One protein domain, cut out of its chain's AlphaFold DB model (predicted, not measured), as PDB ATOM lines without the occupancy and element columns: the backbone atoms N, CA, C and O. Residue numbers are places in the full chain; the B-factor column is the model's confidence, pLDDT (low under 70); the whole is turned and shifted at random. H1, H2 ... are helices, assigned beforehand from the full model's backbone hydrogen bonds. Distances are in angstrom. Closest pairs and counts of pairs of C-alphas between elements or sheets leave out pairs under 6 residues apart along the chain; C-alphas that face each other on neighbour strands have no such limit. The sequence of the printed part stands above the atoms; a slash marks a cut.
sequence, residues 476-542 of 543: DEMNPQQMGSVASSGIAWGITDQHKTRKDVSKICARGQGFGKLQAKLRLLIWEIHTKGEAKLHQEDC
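AT A GLANCE: This is residues 476 to 542 of the 543 residues of the protein "JmjC domain-containing protein" of Aspergillus arachidicola (UniProt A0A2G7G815). One long helix, H3, makes the long axis of a rod, and two shorter helices, H1 and H2, pack on different sides of it, apart from each other. The stretch of residues 490 to 501 leads from H1 past one side of H3 to H2. The printed part has 67 residues with three named helices, in the order H1, H2, H3, and no named strand; its class is all helix. It is only just compact, close to loose, with a radius of gyration of the C-alphas of 12.6 A, and spans 42 by 20 by 17 A.

HOW THE PARTS SIT: H3, residues 516 to 540, touches H1, residues 480 to 489, with its residues 526 to 537 alone. The closest C-alphas, of Ala 487 and His 530, are 4.8 A apart. The two run opposite ways at a tilt of 35.0 degrees, only just steep. H3 touches H2, residues 502 to 506, with its residues 520 to 527 alone; the closest C-alphas, of Ser 506 and Ala 520, are 6.1 A apart. H1 and H2 are apart. In H1, H2 and H3 every O i to N i+4 pair is within hydrogen-bond range.

IN THESE COORDINATES: H3 is 36.5 A long, from C-alpha 516 at (249.445, 208.300, 249.490) to C-alpha 540 at (235.109, 239.121, 236.329). H1 is 14.4 A long and begins at C-alpha 480, (242.421, 232.187, 235.393); H2 is 6.1 A long.

THE WHOLE: The C-alphas farthest apart, of Gln 513 and Cys 542, are 44.3 A apart. The printed part has no cut. The link from H1 to H2 is long, 12 residues. Residues 513, 541 and 542 have pLDDT under 70.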
ATOM      1  N   ASP A 476     248.452 231.830 244.345       91.69
ATOM      2  CA  ASP A 476     247.824 233.149 244.418       91.69
ATOM      3  C   ASP A 476     248.129 234.037 243.200       91.69
ATOM      4  O   ASP A 476     247.337 234.927 242.886       91.69
ATOM      5  N   GLU A 477     249.220 233.751 242.484       91.62
ATOM      6  CA  GLU A 477     249.703 234.507 241.317       91.62
ATOM      7  C   GLU A 477     249.208 233.947 239.980       91.62
ATOM      8  O   GLU A 477     249.328 234.612 238.952       91.62
ATOM      9  N   MET A 478     248.638 232.740 239.980       94.00
ATOM     10  CA  MET A 478     248.080 232.148 238.770       94.00
ATOM     11  C   MET A 478     246.937 233.001 238.206       94.00
ATOM     12  O   MET A 478     246.012 233.414 238.924       94.00
ATOM     13  N   ASN A 479     246.991 233.216 236.892       92.06
ATOM     14  CA  ASN A 479     245.878 233.779 236.135       92.06
ATOM     15  C   ASN A 479     244.760 232.725 235.942       92.06
ATOM     16  O   ASN A 479     245.005 231.530 236.146       92.06
ATOM     17  N   PRO A 480     243.538 233.124 235.539       91.50
ATOM     18  CA  PRO A 480     242.421 232.187 235.393       91.50
ATOM     19  C   PRO A 480     242.715 231.000 234.462       91.50
ATOM     20  O   PRO A 480     242.345 229.871 234.773       91.50
ATOM     21  N   GLN A 481     243.455 231.215 233.368       91.44
ATOM     22  CA  GLN A 481     243.836 230.147 232.437       91.44
ATOM     23  C   GLN A 481     244.760 229.104 233.092       91.44
ATOM     24  O   GLN A 481     244.563 227.900 232.923       91.44
ATOM     25  N   GLN A 482     245.751 229.548 233.867       94.75
ATOM     26  CA  GLN A 482     246.669 228.676 234.607       94.75
ATOM     27  C   GLN A 482     245.937 227.913 235.718       94.75
ATOM     28  O   GLN A 482     246.138 226.706 235.863       94.75
ATOM     29  N   MET A 483     245.041 228.584 236.452       95.12
ATOM     30  CA  MET A 483     244.196 227.935 237.463       95.12
ATOM     31  C   MET A 483     243.291 226.877 236.825       95.12
ATOM     32  O   MET A 483     243.209 225.763 237.335       95.12
ATOM     33  N   GLY A 484     242.685 227.187 235.674       93.94
ATOM     34  CA  GLY A 484     241.890 226.243 234.890       93.94
ATOM     35  C   GLY A 484     242.703 225.034 234.416       93.94
ATOM     36  O   GLY A 484     242.237 223.901 234.517       93.94
ATOM     37  N   SER A 485     243.950 225.241 233.978       94.56
ATOM     38  CA  SER A 485     244.857 224.145 233.610       94.56
ATOM     39  C   SER A 485     245.145 223.218 234.799       94.56
ATOM     40  O   SER A 485     244.970 222.001 234.685       94.56
ATOM     41  N   VAL A 486     245.498 223.772 235.968       96.19
ATOM     42  CA  VAL A 486     245.703 222.991 237.202       96.19
ATOM     43  C   VAL A 486     244.423 222.261 237.615       96.19
ATOM     44  O   VAL A 486     244.473 221.062 237.890       96.19
ATOM     45  N   ALA A 487     243.272 222.934 237.589       93.12
ATOM     46  CA  ALA A 487     241.978 222.339 237.908       93.12
ATOM     47  C   ALA A 487     241.641 221.155 236.986       93.12
ATOM     48  O   ALA A 487     241.266 220.086 237.468       93.12
ATOM     49  N   SER A 488     241.868 221.304 235.676       92.31
ATOM     50  CA  SER A 488     241.619 220.253 234.681       92.31
ATOM     51  C   SER A 488     242.458 218.992 234.913       92.31
ATOM     52  O   SER A 488     242.017 217.882 234.600       92.31
ATOM     53  N   SER A 489     243.645 219.132 235.518       93.19
ATOM     54  CA  SER A 489     244.480 217.987 235.902       93.19
ATOM     55  C   SER A 489     243.829 217.138 237.001       93.19
ATOM     56  O   SER A 489     244.078 215.935 237.071       93.19
ATOM     57  N   GLY A 490     242.941 217.726 237.816       90.69
ATOM     58  CA  GLY A 490     242.299 217.093 238.968       90.69
ATOM     59  C   GLY A 490     241.550 215.798 238.646       90.69
ATOM     60  O   GLY A 490     241.516 214.896 239.485       90.69
ATOM     61  N   ILE A 491     241.044 215.645 237.418       89.81
ATOM     62  CA  ILE A 491     240.394 214.414 236.941       89.81
ATOM     63  C   ILE A 491     241.349 213.213 237.033       89.81
ATOM     64  O   ILE A 491     240.976 212.150 237.538       89.81
ATOM     65  N   ALA A 492     242.610 213.389 236.620       88.62
ATOM     66  CA  ALA A 492     243.635 212.346 236.712       88.62
ATOM     67  C   ALA A 492     243.966 211.994 238.175       88.62
ATOM     68  O   ALA A 492     244.330 210.860 238.493       88.62
ATOM     69  N   TRP A 493     243.733 212.936 239.089       91.31
ATOM     70  CA  TRP A 493     243.872 212.753 240.530       91.31
ATOM     71  C   TRP A 493     242.612 212.203 241.215       91.31
ATOM     72  O   TRP A 493     242.637 211.989 242.429       91.31
ATOM     73  N   GLY A 494     241.539 211.928 240.465       90.31
ATOM     74  CA  GLY A 494     240.267 211.404 240.973       90.31
ATOM     75  C   GLY A 494     239.307 212.462 241.517       90.31
ATOM     76  O   GLY A 494     238.293 212.101 242.111       90.31
ATOM     77  N   ILE A 495     239.609 213.746 241.325       92.06
ATOM     78  CA  ILE A 495     238.717 214.852 241.675       92.06
ATOM     79  C   ILE A 495     237.627 214.933 240.602       92.06
ATOM     80  O   ILE A 495     237.906 214.908 239.406       92.06
ATOM     81  N   THR A 496     236.378 215.012 241.042       89.38
ATOM     82  CA  THR A 496     235.179 215.069 240.192       89.38
ATOM     83  C   THR A 496     234.194 216.079 240.767       89.38
ATOM     84  O   THR A 496     234.328 216.466 241.930       89.38
ATOM     85  N   ASP A 497     233.149 216.419 240.014       85.62
ATOM     86  CA  ASP A 497     232.116 217.375 240.437       85.62
ATOM     87  C   ASP A 497     231.368 216.975 241.716       85.62
ATOM     88  O   ASP A 497     230.735 217.822 242.347       85.62
ATOM     89  N   GLN A 498     231.453 215.707 242.124       87.94
ATOM     90  CA  GLN A 498     230.870 215.201 243.370       87.94
ATOM     91  C   GLN A 498     231.646 215.660 244.616       87.94
ATOM     92  O   GLN A 498     231.099 215.671 245.717       87.94
ATOM     93  N   HIS A 499     232.910 216.057 244.464       92.38
ATOM     94  CA  HIS A 499     233.769 216.467 245.569       92.38
ATOM     95  C   HIS A 499     233.598 217.966 245.849       92.38
ATOM     96  O   HIS A 499     234.338 218.805 245.334       92.38
ATOM     97  N   LYS A 500     232.593 218.305 246.665       88.69
ATOM     98  CA  LYS A 500     232.238 219.701 246.988       88.69
ATOM     99  C   LYS A 500     232.928 220.249 248.235       88.69
ATOM    100  O   LYS A 500     232.896 221.455 248.459       88.69
ATOM    101  N   THR A 501     233.539 219.398 249.056       91.25
ATOM    102  CA  THR A 501     234.223 219.827 250.281       91.25
ATOM    103  C   THR A 501     235.634 219.263 250.386       91.25
ATOM    104  O   THR A 501     235.946 218.187 249.870       91.25
ATOM    105  N   ARG A 502     236.477 219.931 251.186       91.38
ATOM    106  CA  ARG A 502     237.808 219.434 251.569       91.38
ATOM    107  C   ARG A 502     237.754 218.018 252.166       91.38
ATOM    108  O   ARG A 502     238.655 217.213 251.941       91.38
ATOM    109  N   LYS A 503     236.683 217.698 252.905       90.75
ATOM    110  CA  LYS A 503     236.454 216.366 253.481       90.75
ATOM    111  C   LYS A 503     236.223 215.319 252.391       90.75
ATOM    112  O   LYS A 503     236.737 214.213 252.525       90.75
ATOM    113  N   ASP A 504     235.505 215.656 251.327       91.88
ATOM    114  CA  ASP A 504     235.254 214.733 250.215       91.88
ATOM    115  C   ASP A 504     236.553 214.423 249.474       91.88
ATOM    116  O   ASP A 504     236.898 213.257 249.302       91.88
ATOM    117  N   VAL A 505     237.339 215.452 249.146       91.62
ATOM    118  CA  VAL A 505     238.639 215.295 248.471       91.62
ATOM    119  C   VAL A 505     239.622 214.478 249.313       91.62
ATOM    120  O   VAL A 505     240.341 213.629 248.788       91.62
ATOM    121  N   SER A 506     239.629 214.670 250.637       87.50
ATOM    122  CA  SER A 506     240.515 213.922 251.542       87.50
ATOM    123  C   SER A 506     240.236 212.414 251.593       87.50
ATOM    124  O   SER A 506     241.110 211.650 251.997       87.50
ATOM    125  N   LYS A 507     239.032 211.984 251.188       88.62
ATOM    126  CA  LYS A 507     238.637 210.570 251.140       88.62
ATOM    127  C   LYS A 507     239.034 209.879 249.836       88.62
ATOM    128  O   LYS A 507     238.887 208.663 249.750       88.62
ATOM    129  N   ILE A 508     239.519 210.615 248.834       89.75
ATOM    130  CA  ILE A 508     239.964 210.022 247.571       89.75
ATOM    131  C   ILE A 508     241.164 209.112 247.852       89.75
ATOM    132  O   ILE A 508     242.215 209.572 248.313       89.75
ATOM    133  N   CYS A 509     241.017 207.820 247.550       85.56
ATOM    134  CA  CYS A 509     242.077 206.829 247.711       85.56
ATOM    135  C   CYS A 509     243.333 207.212 246.914       85.56
ATOM    136  O   CYS A 509     243.257 207.817 245.844       85.56
ATOM    137  N   ALA A 510     244.513 206.864 247.433       80.19
ATOM    138  CA  ALA A 510     245.752 206.950 246.660       80.19
ATOM    139  C   ALA A 510     245.624 206.127 245.365       80.19
ATOM    140  O   ALA A 510     244.980 205.077 245.363       80.19
ATOM    141  N   ARG A 511     246.206 206.624 244.271       73.56
ATOM    142  CA  ARG A 511     246.265 205.900 242.997       73.56
ATOM    143  C   ARG A 511     247.683 205.373 242.813       73.56
ATOM    144  O   ARG A 511     248.636 206.082 243.135       73.56
ATOM    145  N   GLY A 512     247.790 204.153 242.292       74.31
ATOM    146  CA  GLY A 512     249.071 203.553 241.937       74.31
ATOM    147  C   GLY A 512     250.024 203.338 243.117       74.31
ATOM    148  O   GLY A 512     249.579 203.036 244.226       74.31
ATOM    149  N   GLN A 513     251.334 203.446 242.873       65.00
ATOM    150  CA  GLN A 513     252.361 203.105 243.865       65.00
ATOM    151  C   GLN A 513     252.768 204.300 244.751       65.00
ATOM    152  O   GLN A 513     253.027 205.398 244.268       65.00
ATOM    153  N   GLY A 514     252.882 204.053 246.063       74.44
ATOM    154  CA  GLY A 514     253.598 204.917 247.013       74.44
ATOM    155  C   GLY A 514     252.936 206.249 247.413       74.44
ATOM    156  O   GLY A 514     251.974 206.732 246.829       74.44
ATOM    157  N   PHE A 515     253.463 206.847 248.487       88.69
ATOM    158  CA  PHE A 515     253.273 208.260 248.872       88.69
ATOM    159  C   PHE A 515     251.831 208.783 249.034       88.69
ATOM    160  O   PHE A 515     251.587 209.986 248.919       88.69
ATOM    161  N   GLY A 516     250.867 207.929 249.394       89.00
ATOM    162  CA  GLY A 516     249.445 208.300 249.490       89.00
ATOM    163  C   GLY A 516     249.134 209.543 250.342       89.00
ATOM    164  O   GLY A 516     248.231 210.307 250.009       89.00
ATOM    165  N   LYS A 517     249.920 209.815 251.396       90.75
ATOM    166  CA  LYS A 517     249.794 211.052 252.194       90.75
ATOM    167  C   LYS A 517     250.134 212.314 251.390       90.75
ATOM    168  O   LYS A 517     249.462 213.328 251.558       90.75
ATOM    169  N   LEU A 518     251.170 212.275 250.550       91.69
ATOM    170  CA  LEU A 518     251.554 213.398 249.688       91.69
ATOM    171  C   LEU A 518     250.570 213.554 248.527       91.69
ATOM    172  O   LEU A 518     250.134 214.673 248.269       91.69
ATOM    173  N   GLN A 519     250.123 212.446 247.922       92.56
ATOM    174  CA  GLN A 519     249.057 212.484 246.913       92.56
ATOM    175  C   GLN A 519     247.784 213.153 247.458       92.56
ATOM    176  O   GLN A 519     247.195 214.006 246.798       92.56
ATOM    177  N   ALA A 520     247.375 212.818 248.689       92.25
ATOM    178  CA  ALA A 520     246.220 213.440 249.333       92.25
ATOM    179  C   ALA A 520     246.411 214.951 249.548       92.25
ATOM    180  O   ALA A 520     245.482 215.720 249.315       92.25
ATOM    181  N   LYS A 521     247.611 215.396 249.948       93.44
ATOM    182  CA  LYS A 521     247.917 216.832 250.084       93.44
ATOM    183  C   LYS A 521     247.831 217.566 248.748       93.44
ATOM    184  O   LYS A 521     247.209 218.623 248.693       93.44
ATOM    185  N   LEU A 522     248.402 216.998 247.686       94.75
ATOM    186  CA  LEU A 522     248.337 217.590 246.348       94.75
ATOM    187  C   LEU A 522     246.899 217.694 245.842       94.75
ATOM    188  O   LEU A 522     246.518 218.749 245.350       94.75
ATOM    189  N   ARG A 523     246.067 216.660 246.037       95.00
ATOM    190  CA  ARG A 523     244.637 216.715 245.681       95.00
ATOM    191  C   ARG A 523     243.912 217.883 246.338       95.00
ATOM    192  O   ARG A 523     243.144 218.567 245.672       95.00
ATOM    193  N   LEU A 524     244.153 218.102 247.632       94.94
ATOM    194  CA  LEU A 524     243.539 219.219 248.351       94.94
ATOM    195  C   LEU A 524     243.973 220.558 247.755       94.94
ATOM    196  O   LEU A 524     243.129 221.417 247.540       94.94
ATOM    197  N   LEU A 525     245.259 220.709 247.436       95.50
ATOM    198  CA  LEU A 525     245.793 221.947 246.877       95.50
ATOM    199  C   LEU A 525     245.284 222.216 245.451       95.50
ATOM    200  O   LEU A 525     244.899 223.339 245.141       95.50
ATOM    201  N   ILE A 526     245.206 221.182 244.606       96.19
ATOM    202  CA  ILE A 526     244.599 221.261 243.267       96.19
ATOM    203  C   ILE A 526     243.132 221.695 243.374       96.19
ATOM    204  O   ILE A 526     242.695 222.585 242.648       96.19
ATOM    205  N   TRP A 527     242.378 221.094 244.298       95.25
ATOM    206  CA  TRP A 527     240.977 221.441 244.528       95.25
ATOM    207  C   TRP A 527     240.805 222.875 245.051       95.25
ATOM    208  O   TRP A 527     239.945 223.600 244.563       95.25
ATOM    209  N   GLU A 528     241.652 223.327 245.978       93.75
ATOM    210  CA  GLU A 528     241.630 224.709 246.479       93.75
ATOM    211  C   GLU A 528     241.904 225.732 245.367       93.75
ATOM    212  O   GLU A 528     241.218 226.753 245.283       93.75
ATOM    213  N   ILE A 529     242.870 225.446 244.486       94.31
ATOM    214  CA  ILE A 529     243.156 226.277 243.308       94.31
ATOM    215  C   ILE A 529     241.948 226.304 242.368       94.31
ATOM    216  O   ILE A 529     241.589 227.378 241.885       94.31
ATOM    217  N   HIS A 530     241.288 225.163 242.150       91.69
ATOM    218  CA  HIS A 530     240.077 225.090 241.336       91.69
ATOM    219  C   HIS A 530     238.960 225.984 241.894       91.69
ATOM    220  O   HIS A 530     238.502 226.886 241.194       91.69
ATOM    221  N   THR A 531     238.591 225.818 243.169       90.19
ATOM    222  CA  THR A 531     237.532 226.617 243.809       90.19
ATOM    223  C   THR A 531     237.857 228.113 243.814       90.19
ATOM    224  O   THR A 531     236.979 228.954 243.618       90.19
ATOM    225  N   LYS A 532     239.131 228.476 244.007       89.44
ATOM    226  CA  LYS A 532     239.567 229.875 243.928       89.44
ATOM    227  C   LYS A 532     239.475 230.430 242.501       89.44
ATOM    228  O   LYS A 532     239.133 231.599 242.336       89.44
ATOM    229  N   GLY A 533     239.781 229.614 241.492       87.88
ATOM    230  CA  GLY A 533     239.643 229.971 240.080       87.88
ATOM    231  C   GLY A 533     238.192 230.260 239.690       87.88
ATOM    232  O   GLY A 533     237.929 231.307 239.105       87.88
ATOM    233  N   GLU A 534     237.250 229.400 240.095       86.44
ATOM    234  CA  GLU A 534     235.806 229.615 239.886       86.44
ATOM    235  C   GLU A 534     235.340 230.942 240.507       86.44
ATOM    236  O   GLU A 534     234.651 231.734 239.865       86.44
ATOM    237  N   ALA A 535     235.780 231.239 241.735       85.12
ATOM    238  CA  ALA A 535     235.440 232.490 242.409       85.12
ATOM    239  C   ALA A 535     235.987 233.740 241.692       85.12
ATOM    240  O   ALA A 535     235.311 234.767 241.684       85.12
ATOM    241  N   LYS A 536     237.186 233.668 241.090       83.75
ATOM    242  CA  LYS A 536     237.756 234.773 240.295       83.75
ATOM    243  C   LYS A 536     236.963 235.017 239.008       83.75
ATOM    244  O   LYS A 536     236.657 236.167 238.716       83.75
ATOM    245  N   LEU A 537     236.590 233.958 238.283       81.56
ATOM    246  CA  LEU A 537     235.794 234.070 237.052       81.56
ATOM    247  C   LEU A 537     234.427 234.712 237.320       81.56
ATOM    248  O   LEU A 537     234.034 235.648 236.634       81.56
ATOM    249  N   HIS A 538     233.747 234.294 238.392       76.12
ATOM    250  CA  HIS A 538     232.473 234.899 238.787       76.12
ATOM    251  C   HIS A 538     232.577 236.385 239.156       76.12
ATOM    252  O   HIS A 538     231.597 237.111 239.011       76.12
ATOM    253  N   GLN A 539     233.729 236.844 239.654       72.06
ATOM    254  CA  GLN A 539     233.953 238.266 239.914       72.06
ATOM    255  C   GLN A 539     234.163 239.048 238.617       72.06
ATOM    256  O   GLN A 539     233.629 240.145 238.512       72.06
ATOM    257  N   GLU A 540     234.887 238.494 237.641       72.25
ATOM    258  CA  GLU A 540     235.109 239.121 236.329       72.25
ATOM    259  C   GLU A 540     233.814 239.235 235.507       72.25
ATOM    260  O   GLU A 540     233.615 240.258 234.864       72.25
ATOM    261  N   ASP A 541     232.897 238.265 235.604       64.94
ATOM    262  CA  ASP A 541     231.582 238.305 234.933       64.94
ATOM    263  C   ASP A 541     230.585 239.310 235.560       64.94
ATOM    264  O   ASP A 541     229.527 239.585 234.989       64.94
ATOM    265  N   CYS A 542     230.880 239.834 236.757       52.25
ATOM    266  CA  CYS A 542     230.030 240.796 237.473       52.25
ATOM    267  C   CYS A 542     230.444 242.270 237.271       52.25
ATOM    268  O   CYS A 542     229.805 243.153 237.854       52.25
TER     269      CYS A 542